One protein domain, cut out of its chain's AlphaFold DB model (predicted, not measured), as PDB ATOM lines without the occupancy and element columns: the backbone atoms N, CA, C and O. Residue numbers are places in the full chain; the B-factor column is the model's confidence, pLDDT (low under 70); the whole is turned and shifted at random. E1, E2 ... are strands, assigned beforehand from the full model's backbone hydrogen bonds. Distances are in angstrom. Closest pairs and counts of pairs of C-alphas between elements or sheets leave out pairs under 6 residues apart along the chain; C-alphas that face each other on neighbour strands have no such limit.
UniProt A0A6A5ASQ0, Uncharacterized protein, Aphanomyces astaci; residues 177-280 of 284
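AT A GLANCE: This is residues 177 to 280 of the 284 residues of an uncharacterized protein of Aphanomyces astaci (UniProt A0A6A5ASQ0). With little regular structure, two sheets lie partly face to face as a small sandwich, the twisted E1-E7-E3-E5 and the smaller E2-E6-E4, and residues 183 to 212 link edge strands E1 and E2. The 104 printed residues hold seven strands and no named helix: all strand, 41 residues in named elements, both sheets antiparallel. The whole is compact, radius of gyration of the C-alphas 12.7 A, spanning 35 by 27 by 23 A.

HOW THE PARTS SIT: In the strongly twisted larger sheet, E7, residues 271 to 279, is antiparallel to E3, residues 219 to 227; N 274 and O 224 are 2.8 A apart. E1, residues 177 to 182, neighbours E7, with N 180 and O 273 at 3.0 A. E5, residues 251 to 253, neighbours E3, with N 221 and O 251 at 2.8 A. E6, residues 258 to 263, neighbours E2, residues 213 to 215, with N 213 and O 259 at 2.9 A, and E4, residues 236 to 240, with N 239 and O 260 at 2.8 A.

IN THESE COORDINATES: E3 and E7 each measure 25.6 A, E1 17.5 A. C-alpha 177 is at (6.458, 42.459, 7.508), C-alpha 279 at (-5.450, 43.648, 9.474).

THE WHOLE: The printed part has no cut. Link E1 to E2 is long. Mean pLDDT of the printed part is 70.4; residues 217 to 236 are among those under 70.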
ATOM      1  N   VAL A 177       6.029  41.133   7.041       59.00
ATOM      2  CA  VAL A 177       6.458  42.459   7.508       59.00
ATOM      3  C   VAL A 177       7.766  42.342   8.299       59.00
ATOM      4  O   VAL A 177       8.540  43.297   8.392       59.00
ATOM      5  N   LEU A 178       8.044  41.148   8.840       65.75
ATOM      6  CA  LEU A 178       9.302  40.822   9.493       65.75
ATOM      7  C   LEU A 178       9.613  39.319   9.407       65.75
ATOM      8  O   LEU A 178       8.786  38.478   9.758       65.75
ATOM      9  N   PHE A 179      10.837  38.995   8.995       73.75
ATOM     10  CA  PHE A 179      11.446  37.680   9.147       73.75
ATOM     11  C   PHE A 179      12.613  37.769  10.127       73.75
ATOM     12  O   PHE A 179      13.466  38.650  10.000       73.75
ATOM     13  N   VAL A 180      12.662  36.836  11.073       74.81
ATOM     14  CA  VAL A 180      13.792  36.641  11.983       74.81
ATOM     15  C   VAL A 180      14.169  35.167  12.030       74.81
ATOM     16  O   VAL A 180      13.314  34.291  11.915       74.81
ATOM     17  N   ALA A 181      15.443  34.873  12.229       75.75
ATOM     18  CA  ALA A 181      15.929  33.521  12.424       75.75
ATOM     19  C   ALA A 181      17.118  33.500  13.388       75.75
ATOM     20  O   ALA A 181      17.733  34.529  13.676       75.75
ATOM     21  N   THR A 182      17.390  32.311  13.917       78.31
ATOM     22  CA  THR A 182      18.585  32.012  14.698       78.31
ATOM     23  C   THR A 182      19.323  30.838  14.083       78.31
ATOM     24  O   THR A 182      18.720  29.790  13.856       78.31
ATOM     25  N   THR A 183      20.625  30.966  13.846       76.56
ATOM     26  CA  THR A 183      21.474  29.813  13.486       76.56
ATOM     27  C   THR A 183      21.980  29.050  14.711       76.56
ATOM     28  O   THR A 183      22.631  28.013  14.581       76.56
ATOM     29  N   LYS A 184      21.675  29.542  15.917       80.69
ATOM     30  CA  LYS A 184      22.196  29.026  17.183       80.69
ATOM     31  C   LYS A 184      21.199  28.098  17.873       80.69
ATOM     32  O   LYS A 184      19.982  28.236  17.761       80.69
ATOM     33  N   TRP A 185      21.733  27.182  18.673       81.69
ATOM     34  CA  TRP A 185      20.933  26.388  19.600       81.69
ATOM     35  C   TRP A 185      20.496  27.233  20.794       81.69
ATOM     36  O   TRP A 185      21.302  27.950  21.388       81.69
ATOM     37  N   THR A 186      19.232  27.105  21.192       78.88
ATOM     38  CA  THR A 186      18.675  27.813  22.353       78.88
ATOM     39  C   THR A 186      18.353  26.822  23.468       78.88
ATOM     40  O   THR A 186      17.650  25.834  23.247       78.88
ATOM     41  N   ARG A 187      18.853  27.077  24.683       78.44
ATOM     42  CA  ARG A 187      18.560  26.269  25.880       78.44
ATOM     43  C   ARG A 187      17.396  26.860  26.670       78.44
ATOM     44  O   ARG A 187      17.322  28.072  26.854       78.44
ATOM     45  N   TYR A 188      16.517  26.010  27.191       76.62
ATOM     46  CA  TYR A 188      15.502  26.433  28.160       76.62
ATOM     47  C   TYR A 188      16.168  26.917  29.463       76.62
ATOM     48  O   TYR A 188      17.144  26.295  29.885       76.62
ATOM     49  N   PRO A 189      15.670  27.980  30.128       80.44
ATOM     50  CA  PRO A 189      14.479  28.789  29.824       80.44
ATOM     51  C   PRO A 189      14.751  30.046  28.979       80.44
ATOM     52  O   PRO A 189      13.875  30.912  28.873       80.44
ATOM     53  N   ALA A 190      15.945  30.178  28.398       84.75
ATOM     54  CA  ALA A 190      16.364  31.399  27.723       84.75
ATOM     55  C   ALA A 190      15.486  31.717  26.493       84.75
ATOM     56  O   ALA A 190      15.046  30.798  25.791       84.75
ATOM     57  N   PRO A 191      15.221  33.009  26.222       88.56
ATOM     58  CA  PRO A 191      14.592  33.410  24.976       88.56
ATOM     59  C   PRO A 191      15.554  33.218  23.801       88.56
ATOM     60  O   PRO A 191      16.773  33.346  23.952       88.56
ATOM     61  N   VAL A 192      14.981  32.929  22.634       84.88
ATOM     62  CA  VAL A 192      15.700  32.791  21.367       84.88
ATOM     63  C   VAL A 192      16.378  34.113  21.016       84.88
ATOM     64  O   VAL A 192      15.753  35.170  21.054       84.88
ATOM     65  N   GLU A 193      17.662  34.040  20.676       89.12
ATOM     66  CA  GLU A 193      18.449  35.169  20.186       89.12
ATOM     67  C   GLU A 193      18.414  35.204  18.658       89.12
ATOM     68  O   GLU A 193      18.795  34.231  18.005       89.12
ATOM     69  N   TRP A 194      17.970  36.323  18.093       82.75
ATOM     70  CA  TRP A 194      17.829  36.518  16.653       82.75
ATOM     71  C   TRP A 194      19.127  37.083  16.068       82.75
ATOM     72  O   TRP A 194      19.472  38.245  16.309       82.75
ATOM     73  N   ASP A 195      19.856  36.266  15.310       75.38
ATOM     74  CA  ASP A 195      21.113  36.649  14.647       75.38
ATOM     75  C   ASP A 195      20.919  37.000  13.163       75.38
ATOM     76  O   ASP A 195      21.740  37.717  12.584       75.38
ATOM     77  N   LEU A 196      19.801  36.568  12.575       69.88
ATOM     78  CA  LEU A 196      19.389  36.866  11.211       69.88
ATOM     79  C   LEU A 196      18.031  37.556  11.219       69.88
ATOM     80  O   LEU A 196      17.087  37.096  11.859       69.88
ATOM     81  N   HIS A 197      17.909  38.647  10.472       68.06
ATOM     82  CA  HIS A 197      16.628  39.303  10.270       68.06
ATOM     83  C   HIS A 197      16.597  40.073   8.955       68.06
ATOM     84  O   HIS A 197      17.619  40.579   8.489       68.06
ATOM     85  N   THR A 198      15.411  40.198   8.365       63.47
ATOM     86  CA  THR A 198      15.194  41.192   7.310       63.47
ATOM     87  C   THR A 198      15.210  42.597   7.897       63.47
ATOM     88  O   THR A 198      15.114  42.771   9.115       63.47
ATOM     89  N   ILE A 199      15.320  43.617   7.043       55.62
ATOM     90  CA  ILE A 199      15.082  44.998   7.472       55.62
ATOM     91  C   ILE A 199      13.637  45.055   7.995       55.62
ATOM     92  O   ILE A 199      12.716  44.755   7.228       55.62
ATOM     93  N   PRO A 200      13.420  45.351   9.290       58.09
ATOM     94  CA  PRO A 200      12.074  45.463   9.819       58.09
ATOM     95  C   PRO A 200      11.379  46.642   9.143       58.09
ATOM     96  O   PRO A 200      11.941  47.731   9.047       58.09
ATOM     97  N   TRP A 201      10.142  46.445   8.689       59.47
ATOM     98  CA  TRP A 201       9.279  47.574   8.339       59.47
ATOM     99  C   TRP A 201       9.114  48.509   9.548       59.47
ATOM    100  O   TRP A 201       9.329  48.089  10.687       59.47
ATOM    101  N   ALA A 202       8.616  49.733   9.329       60.91
ATOM    102  CA  ALA A 202       8.360  50.759  10.360       60.91
ATOM    103  C   ALA A 202       7.419  50.333  11.521       60.91
ATOM    104  O   ALA A 202       7.067  51.127  12.388       60.91
ATOM    105  N   ARG A 203       7.006  49.063  11.556       63.50
ATOM    106  CA  ARG A 203       6.167  48.426  12.571       63.50
ATOM    107  C   ARG A 203       6.934  47.639  13.613       63.50
ATOM    108  O   ARG A 203       6.328  47.268  14.611       63.50
ATOM    109  N   PHE A 204       8.219  47.370  13.408       74.00
ATOM    110  CA  PHE A 204       9.015  46.617  14.366       74.00
ATOM    111  C   PHE A 204      10.357  47.289  14.616       74.00
ATOM    112  O   PHE A 204      10.934  47.922  13.739       74.00
ATOM    113  N   THR A 205      10.886  47.109  15.817       74.00
ATOM    114  CA  THR A 205      12.284  47.401  16.119       74.00
ATOM    115  C   THR A 205      12.928  46.168  16.719       74.00
ATOM    116  O   THR A 205      12.441  45.594  17.695       74.00
ATOM    117  N   LEU A 206      14.051  45.773  16.130       78.25
ATOM    118  CA  LEU A 206      14.944  44.769  16.676       78.25
ATOM    119  C   LEU A 206      16.389  45.161  16.368       78.25
ATOM    120  O   LEU A 206      16.689  45.669  15.290       78.25
ATOM    121  N   LYS A 207      17.281  44.944  17.334       66.44
ATOM    122  CA  LYS A 207      18.729  45.073  17.136       66.44
ATOM    123  C   LYS A 207      19.307  43.707  16.774       66.44
ATOM    124  O   LYS A 207      18.752  42.680  17.161       66.44
ATOM    125  N   LYS A 208      20.448  43.686  16.089       62.69
ATOM    126  CA  LYS A 208      21.194  42.446  15.844       62.69
ATOM    127  C   LYS A 208      21.505  41.746  17.177       62.69
ATOM    128  O   LYS A 208      21.887  42.417  18.133       62.69
ATOM    129  N   ASN A 209      21.339  40.423  17.233       70.50
ATOM    130  CA  ASN A 209      21.508  39.597  18.439       70.50
ATOM    131  C   ASN A 209      20.549  39.958  19.592       70.50
ATOM    132  O   ASN A 209      20.848  39.723  20.763       70.50
ATOM    133  N   THR A 210      19.389  40.548  19.290       81.88
ATOM    134  CA  THR A 210      18.355  40.761  20.306       81.88
ATOM    135  C   THR A 210      17.609  39.468  20.606       81.88
ATOM    136  O   THR A 210      17.439  38.606  19.747       81.88
ATOM    137  N   LYS A 211      17.081  39.363  21.825       87.56
ATOM    138  CA  LYS A 211      16.163  38.288  22.232       87.56
ATOM    139  C   LYS A 211      14.693  38.708  22.172       87.56
ATOM    140  O   LYS A 211      13.799  37.908  22.437       87.56
ATOM    141  N   ALA A 212      14.455  39.980  21.852       87.12
ATOM    142  CA  ALA A 212      13.160  40.629  21.916       87.12
ATOM    143  C   ALA A 212      12.880  41.436  20.645       87.12
ATOM    144  O   ALA A 212      13.758  42.147  20.150       87.12
ATOM    145  N   ILE A 213      11.647  41.346  20.157       84.88
ATOM    146  CA  ILE A 213      11.132  42.138  19.037       84.88
ATOM    147  C   ILE A 213      10.121  43.122  19.612       84.88
ATOM    148  O   ILE A 213       9.170  42.707  20.273       84.88
ATOM    149  N   VAL A 214      10.326  44.414  19.374       80.06
ATOM    150  CA  VAL A 214       9.396  45.459  19.814       80.06
ATOM    151  C   VAL A 214       8.421  45.757  18.686       80.06
ATOM    152  O   VAL A 214       8.840  46.055  17.567       80.06
ATOM    153  N   VAL A 215       7.128  45.681  18.978       78.06
ATOM    154  CA  VAL A 215       6.040  46.034  18.066       78.06
ATOM    155  C   VAL A 215       5.771  47.532  18.192       78.06
ATOM    156  O   VAL A 215       5.453  48.008  19.269       78.06
ATOM    157  N   LEU A 216       5.891  48.295  17.113       73.50
ATOM    158  CA  LEU A 216       5.699  49.751  17.105       73.50
ATOM    159  C   LEU A 216       4.280  50.190  16.737       73.50
ATOM    160  O   LEU A 216       3.957  51.358  16.921       73.50
ATOM    161  N   HIS A 217       3.460  49.292  16.189       68.00
ATOM    162  CA  HIS A 217       2.092  49.575  15.744       68.00
ATOM    163  C   HIS A 217       1.156  48.485  16.252       68.00
ATOM    164  O   HIS A 217       1.515  47.316  16.215       68.00
ATOM    165  N   ALA A 218      -0.030  48.851  16.729       68.00
ATOM    166  CA  ALA A 218      -1.008  47.850  17.125       68.00
ATOM    167  C   ALA A 218      -1.624  47.158  15.895       68.00
ATOM    168  O   ALA A 218      -1.744  47.768  14.833       68.00
ATOM    169  N   GLY A 219      -2.034  45.896  16.028       64.31
ATOM    170  CA  GLY A 219      -2.703  45.181  14.937       64.31
ATOM    171  C   GLY A 219      -2.844  43.681  15.160       64.31
ATOM    172  O   GLY A 219      -2.371  43.142  16.161       64.31
ATOM    173  N   HIS A 220      -3.494  43.001  14.212       62.25
ATOM    174  CA  HIS A 220      -3.534  41.540  14.183       62.25
ATOM    175  C   HIS A 220      -2.388  40.991  13.344       62.25
ATOM    176  O   HIS A 220      -2.244  41.300  12.158       62.25
ATOM    177  N   TYR A 221      -1.609  40.118  13.969       66.00
ATOM    178  CA  TYR A 221      -0.434  39.506  13.388       66.00
ATOM    179  C   TYR A 221      -0.594  37.994  13.336       66.00
ATOM    180  O   TYR A 221      -1.055  37.358  14.286       66.00
ATOM    181  N   GLN A 222      -0.164  37.405  12.233       66.56
ATOM    182  CA  GLN A 222       0.084  35.979  12.144       66.56
ATOM    183  C   GLN A 222       1.549  35.720  12.470       66.56
ATOM    184  O   GLN A 222       2.443  36.273  11.824       66.56
ATOM    185  N   VAL A 223       1.790  34.863  13.461       65.19
ATOM    186  CA  VAL A 223       3.136  34.415  13.827       65.19
ATOM    187  C   VAL A 223       3.300  32.969  13.400       65.19
ATOM    188  O   VAL A 223       2.600  32.086  13.885       65.19
ATOM    189  N   THR A 224       4.249  32.725  12.504       67.88
ATOM    190  CA  THR A 224       4.612  31.371  12.074       67.88
ATOM    191  C   THR A 224       6.026  31.079  12.537       67.88
ATOM    192  O   THR A 224       6.937  31.827  12.199       67.88
ATOM    193  N   VAL A 225       6.217  29.994  13.286       65.81
ATOM    194  CA  VAL A 225       7.539  29.535  13.729       65.81
ATOM    195  C   VAL A 225       7.853  28.219  13.033       65.81
ATOM    196  O   VAL A 225       7.023  27.314  13.025       65.81
ATOM    197  N   LEU A 226       9.046  28.117  12.461       63.25
ATOM    198  CA  LEU A 226       9.518  26.954  11.719       63.25
ATOM    199  C   LEU A 226      10.846  26.472  12.302       63.25
ATOM    200  O   LEU A 226      11.687  27.281  12.708       63.25
ATOM    201  N   SER A 227      11.045  25.156  12.310       64.19
ATOM    202  CA  SER A 227      12.365  24.585  12.553       64.19
ATOM    203  C   SER A 227      13.189  24.724  11.284       64.19
ATOM    204  O   SER A 227      12.676  24.500  10.188       64.19
ATOM    205  N   MET A 228      14.457  25.092  11.429       60.34
ATOM    206  CA  MET A 228      15.420  25.029  10.326       60.34
ATOM    207  C   MET A 228      16.194  23.706  10.324       60.34
ATOM    208  O   MET A 228      17.048  23.495   9.469       60.34
ATOM    209  N   VAL A 229      15.901  22.812  11.275       54.44
ATOM    210  CA  VAL A 229      16.459  21.460  11.335       54.44
ATOM    211  C   VAL A 229      15.427  20.476  10.769       54.44
ATOM    212  O   VAL A 229      14.286  20.478  11.248       54.44
ATOM    213  N   PRO A 230      15.792  19.633   9.786       50.88
ATOM    214  CA  PRO A 230      14.905  18.597   9.256       50.88
ATOM    215  C   PRO A 230      14.354  17.684  10.357       50.88
ATOM    216  O   PRO A 230      15.019  17.463  11.368       50.88
ATOM    217  N   ASP A 231      13.138  17.173  10.164       48.38
ATOM    218  CA  ASP A 231      12.512  16.139  11.006       48.38
ATOM    219  C   ASP A 231      12.371  16.485  12.500       48.38
ATOM    220  O   ASP A 231      12.222  15.610  13.354       48.38
ATOM    221  N   THR A 232      12.379  17.778  12.842       49.72
ATOM    222  CA  THR A 232      12.217  18.237  14.227       49.72
ATOM    223  C   THR A 232      10.914  19.000  14.435       49.72
ATOM    224  O   THR A 232      10.589  19.953  13.723       49.72
ATOM    225  N   SER A 233      10.162  18.604  15.465       52.22
ATOM    226  CA  SER A 233       8.949  19.313  15.876       52.22
ATOM    227  C   SER A 233       9.296  20.623  16.585       52.22
ATOM    228  O   SER A 233      10.063  20.618  17.553       52.22
ATOM    229  N   VAL A 234       8.668  21.728  16.181       59.84
ATOM    230  CA  VAL A 234       8.822  23.023  16.857       59.84
ATOM    231  C   VAL A 234       7.983  23.046  18.131       59.84
ATOM    232  O   VAL A 234       6.757  23.121  18.084       59.84
ATOM    233  N   GLN A 235       8.642  23.038  19.288       66.19
ATOM    234  CA  GLN A 235       7.973  23.157  20.586       66.19
ATOM    235  C   GLN A 235       8.367  24.465  21.272       66.19
ATOM    236  O   GLN A 235       9.257  24.503  22.121       66.19
ATOM    237  N   MET A 236       7.683  25.548  20.901       67.62
ATOM    238  CA  MET A 236       7.980  26.905  21.370       67.62
ATOM    239  C   MET A 236       6.792  27.550  22.106       67.62
ATOM    240  O   MET A 236       5.644  27.102  22.037       67.62
ATOM    241  N   LYS A 237       7.070  28.606  22.870       77.25
ATOM    242  CA  LYS A 237       6.094  29.508  23.493       77.25
ATOM    243  C   LYS A 237       6.406  30.928  23.064       77.25
ATOM    244  O   LYS A 237       7.494  31.425  23.343       77.25
ATOM    245  N   LEU A 238       5.430  31.577  22.444       78.25
ATOM    246  CA  LEU A 238       5.463  33.018  22.264       78.25
ATOM    247  C   LEU A 238       5.045  33.682  23.581       78.25
ATOM    248  O   LEU A 238       4.094  33.245  24.237       78.25
ATOM    249  N   ARG A 239       5.771  34.721  23.979       80.00
ATOM    250  CA  ARG A 239       5.426  35.577  25.107       80.00
ATOM    251  C   ARG A 239       5.299  37.016  24.638       80.00
ATOM    252  O   ARG A 239       6.184  37.525  23.955       80.00
ATOM    253  N   LEU A 240       4.209  37.646  25.049       78.56
ATOM    254  CA  LEU A 240       3.893  39.048  24.816       78.56
ATOM    255  C   LEU A 240       3.988  39.767  26.163       78.56
ATOM    256  O   LEU A 240       3.279  39.394  27.096       78.56
ATOM    257  N   ASN A 241       4.889  40.741  26.296       83.38
ATOM    258  CA  ASN A 241       5.152  41.451  27.557       83.38
ATOM    259  C   ASN A 241       5.402  40.492  28.742       83.38
ATOM    260  O   ASN A 241       4.926  40.700  29.852       83.38
ATOM    261  N   GLY A 242       6.104  39.383  28.485       78.75
ATOM    262  CA  GLY A 242       6.393  38.343  29.481       78.75
ATOM    263  C   GLY A 242       5.270  37.322  29.716       78.75
ATOM    264  O   GLY A 242       5.534  36.258  30.280       78.75
ATOM    265  N   VAL A 243       4.051  37.562  29.222       77.19
ATOM    266  CA  VAL A 243       2.903  36.658  29.383       77.19
ATOM    267  C   VAL A 243       2.839  35.660  28.231       77.19
ATOM    268  O   VAL A 243       2.961  36.025  27.063       77.19
ATOM    269  N   THR A 244       2.647  34.377  28.547       74.12
ATOM    270  CA  THR A 244       2.552  33.332  27.517       74.12
ATOM    271  C   THR A 244       1.256  33.459  26.733       74.12
ATOM    272  O   THR A 244       0.160  33.460  27.284       74.12
ATOM    273  N   VAL A 245       1.416  33.493  25.421       70.69
ATOM    274  CA  VAL A 245       0.345  33.532  24.440       70.69
ATOM    275  C   VAL A 245      -0.253  32.139  24.235       70.69
ATOM    276  O   VAL A 245       0.481  31.153  24.113       70.69
ATOM    277  N   LYS A 246      -1.583  32.059  24.108       62.97
ATOM    278  CA  LYS A 246      -2.253  30.848  23.613       62.97
ATOM    279  C   LYS A 246      -2.096  30.740  22.087       62.97
ATOM    280  O   LYS A 246      -2.296  31.746  21.410       62.97
ATOM    281  N   PRO A 247      -1.769  29.555  21.538       55.38
ATOM    282  CA  PRO A 247      -1.717  29.356  20.093       55.38
ATOM    283  C   PRO A 247      -3.056  29.715  19.444       55.38
ATOM    284  O   PRO A 247      -4.095  29.203  19.857       55.38
ATOM    285  N   ALA A 248      -3.021  30.590  18.444       49.66
ATOM    286  CA  ALA A 248      -4.183  31.018  17.678       49.66
ATOM    287  C   ALA A 248      -3.764  31.301  16.222       49.66
ATOM    288  O   ALA A 248      -2.592  31.611  15.990       49.66
ATOM    289  N   PRO A 249      -4.688  31.211  15.243       46.34
ATOM    290  CA  PRO A 249      -4.396  31.519  13.838       46.34
ATOM    291  C   PRO A 249      -3.870  32.944  13.621       46.34
ATOM    292  O   PRO A 249      -3.075  33.188  12.718       46.34
ATOM    293  N   SER A 250      -4.298  33.876  14.471       58.75
ATOM    294  CA  SER A 250      -3.820  35.249  14.532       58.75
ATOM    295  C   SER A 250      -3.805  35.732  15.975       58.75
ATOM    296  O   SER A 250      -4.511  35.197  16.834       58.75
ATOM    297  N   GLN A 251      -3.006  36.758  16.247       61.84
ATOM    298  CA  GLN A 251      -2.948  37.377  17.554       61.84
ATOM    299  C   GLN A 251      -2.886  38.896  17.457       61.84
ATOM    300  O   GLN A 251      -2.140  39.449  16.654       61.84
ATOM    301  N   TYR A 252      -3.664  39.566  18.303       71.69
ATOM    302  CA  TYR A 252      -3.572  41.008  18.459       71.69
ATOM    303  C   TYR A 252      -2.334  41.377  19.285       71.69
ATOM    304  O   TYR A 252      -2.166  40.886  20.406       71.69
ATOM    305  N   PHE A 253      -1.485  42.249  18.744       75.50
ATOM    306  CA  PHE A 253      -0.366  42.846  19.466       75.50
ATOM    307  C   PHE A 253      -0.643  44.325  19.712       75.50
ATOM    308  O   PHE A 253      -0.853  45.061  18.749       75.50
ATOM    309  N   PRO A 254      -0.624  44.780  20.978       71.62
ATOM    310  CA  PRO A 254      -0.671  46.198  21.298       71.62
ATOM    311  C   PRO A 254       0.576  46.934  20.807       71.62
ATOM    312  O   PRO A 254       1.653  46.345  20.645       71.62
ATOM    313  N   GLN A 255       0.443  48.248  20.651       79.06
ATOM    314  CA  GLN A 255       1.576  49.123  20.390       79.06
ATOM    315  C   GLN A 255       2.601  49.050  21.533       79.06
ATOM    316  O   GLN A 255       2.235  48.911  22.698       79.06
ATOM    317  N   TYR A 256       3.886  49.124  21.193       79.25
ATOM    318  CA  TYR A 256       5.037  49.016  22.102       79.25
ATOM    319  C   TYR A 256       5.115  47.708  22.893       79.25
ATOM    320  O   TYR A 256       5.804  47.623  23.910       79.25
ATOM    321  N   SER A 257       4.445  46.661  22.413       80.81
ATOM    322  CA  SER A 257       4.549  45.343  23.021       80.81
ATOM    323  C   SER A 257       5.868  44.650  22.673       80.81
ATOM    324  O   SER A 257       6.451  44.843  21.605       80.81
ATOM    325  N   VAL A 258       6.351  43.834  23.605       83.75
ATOM    326  CA  VAL A 258       7.617  43.112  23.508       83.75
ATOM    327  C   VAL A 258       7.339  41.632  23.295       83.75
ATOM    328  O   VAL A 258       6.783  40.951  24.161       83.75
ATOM    329  N   LEU A 259       7.758  41.126  22.140       85.25
ATOM    330  CA  LEU A 259       7.643  39.728  21.751       85.25
ATOM    331  C   LEU A 259       8.942  38.985  22.055       85.25
ATOM    332  O   LEU A 259      10.025  39.397  21.639       85.25
ATOM    333  N   THR A 260       8.823  37.851  22.739       87.44
ATOM    334  CA  THR A 260       9.932  36.925  23.014       87.44
ATOM    335  C   THR A 260       9.496  35.493  22.714       87.44
ATOM    336  O   THR A 260       8.351  35.116  22.966       87.44
ATOM    337  N   LEU A 261      10.396  34.682  22.156       84.69
ATOM    338  CA  LEU A 261      10.136  33.274  21.851       84.69
ATOM    339  C   LEU A 261      10.978  32.395  22.774       84.69
ATOM    340  O   LEU A 261      12.179  32.607  22.893       84.69
ATOM    341  N   HIS A 262      10.362  31.408  23.418       79.50
ATOM    342  CA  HIS A 262      11.031  30.505  24.354       79.50
ATOM    343  C   HIS A 262      10.827  29.047  23.958       79.50
ATOM    344  O   HIS A 262       9.719  28.647  23.597       79.50
ATOM    345  N   SER A 263      11.867  28.232  24.120       73.12
ATOM    346  CA  SER A 263      11.755  26.776  24.001       73.12
ATOM    347  C   SER A 263      10.826  26.192  25.072       73.12
ATOM    348  O   SER A 263      10.746  26.709  26.187       73.12
ATOM    349  N   ARG A 264      10.115  25.106  24.752       66.06
ATOM    350  CA  ARG A 264       9.438  24.237  25.737       66.06
ATOM    351  C   ARG A 264      10.281  23.026  26.133       66.06
ATOM    352  O   ARG A 264       9.987  22.395  27.140       66.06
ATOM    353  N   VAL A 265      11.304  22.711  25.347       64.50
ATOM    354  CA  VAL A 265      12.197  21.561  25.528       64.50
ATOM    355  C   VAL A 265      13.575  22.017  26.007       64.50
ATOM    356  O   VAL A 265      13.934  23.184  25.839       64.50
ATOM    357  N   ARG A 266      14.363  21.106  26.600       71.62
ATOM    358  CA  ARG A 266      15.678  21.418  27.207       71.62
ATOM    359  C   ARG A 266      16.597  22.209  26.271       71.62
ATOM    360  O   ARG A 266      17.217  23.182  26.696       71.62
ATOM    361  N   SER A 267      16.635  21.823  25.003       70.94
ATOM    362  CA  SER A 267      17.341  22.533  23.945       70.94
ATOM    363  C   SER A 267      16.558  22.437  22.647       70.94
ATOM    364  O   SER A 267      16.015  21.382  22.326       70.94
ATOM    365  N   HIS A 268      16.523  23.534  21.901       65.31
ATOM    366  CA  HIS A 268      15.950  23.584  20.568       65.31
ATOM    367  C   HIS A 268      17.023  24.015  19.570       65.31
ATOM    368  O   HIS A 268      17.845  24.886  19.875       65.31
ATOM    369  N   GLY A 269      17.011  23.390  18.394       67.75
ATOM    370  CA  GLY A 269      17.893  23.745  17.290       67.75
ATOM    371  C   GLY A 269      17.543  25.094  16.649       67.75
ATOM    372  O   GLY A 269      16.633  25.788  17.111       67.75
ATOM    373  N   PRO A 270      18.255  25.464  15.579       76.62
ATOM    374  CA  PRO A 270      17.978  26.657  14.782       76.62
ATOM    375  C   PRO A 270      16.500  26.797  14.369       76.62
ATOM    376  O   PRO A 270      15.865  25.828  13.946       76.62
ATOM    377  N   VAL A 271      15.953  28.013  14.473       69.12
ATOM    378  CA  VAL A 271      14.549  28.330  14.135       69.12
ATOM    379  C   VAL A 271      14.411  29.614  13.344       69.12
ATOM    380  O   VAL A 271      15.202  30.542  13.500       69.12
ATOM    381  N   ALA A 272      13.343  29.682  12.559       70.19
ATOM    382  CA  ALA A 272      12.887  30.882  11.882       70.19
ATOM    383  C   ALA A 272      11.489  31.275  12.369       70.19
ATOM    384  O   ALA A 272      10.669  30.423  12.714       70.19
ATOM    385  N   MET A 273      11.200  32.571  12.371       76.19
ATOM    386  CA  MET A 273       9.887  33.118  12.668       76.19
ATOM    387  C   MET A 273       9.513  34.197  11.651       76.19
ATOM    388  O   MET A 273      10.287  35.106  11.355       76.19
ATOM    389  N   TYR A 274       8.285  34.097  11.151       71.44
ATOM    390  CA  TYR A 274       7.654  35.072  10.273       71.44
ATOM    391  C   TYR A 274       6.554  35.799  11.032       71.44
ATOM    392  O   TYR A 274       5.709  35.153  11.660       71.44
ATOM    393  N   LEU A 275       6.547  37.125  10.931       66.81
ATOM    394  CA  LEU A 275       5.418  37.957  11.317       66.81
ATOM    395  C   LEU A 275       4.793  38.578  10.070       66.81
ATOM    396  O   LEU A 275       5.447  39.297   9.309       66.81
ATOM    397  N   GLN A 276       3.503  38.320   9.900       67.56
ATOM    398  CA  GLN A 276       2.676  38.878   8.837       67.56
ATOM    399  C   GLN A 276       1.550  39.700   9.460       67.56
ATOM    400  O   GLN A 276       0.947  39.278  10.445       67.56
ATOM    401  N   VAL A 277       1.281  40.882   8.907       60.84
ATOM    402  CA  VAL A 277       0.134  41.710   9.308       60.84
ATOM    403  C   VAL A 277      -1.096  41.201   8.564       60.84
ATOM    404  O   VAL A 277      -1.039  41.014   7.350       60.84
ATOM    405  N   LEU A 278      -2.184  40.951   9.291       54.16
ATOM    406  CA  LEU A 278      -3.444  40.469   8.718       54.16
ATOM    407  C   LEU A 278      -4.476  41.583   8.562       54.16
ATOM    408  O   LEU A 278      -5.171  41.629   7.554       54.16
ATOM    409  N   THR A 279      -4.571  42.481   9.540       53.84
ATOM    410  CA  THR A 279      -5.450  43.648   9.474       53.84
ATOM    411  C   THR A 279      -4.828  44.828  10.206       53.84
ATOM    412  O   THR A 279      -4.321  44.700  11.325       53.84
ATOM    413  N   ASP A 280      -4.920  45.990   9.568       50.03
ATOM    414  CA  ASP A 280      -4.680  47.278  10.197       50.03
ATOM    415  C   ASP A 280      -5.979  47.728  10.849       50.03
ATOM    416  O   ASP A 280      -6.815  48.362  10.214       50.03
TER     417      ASP A 280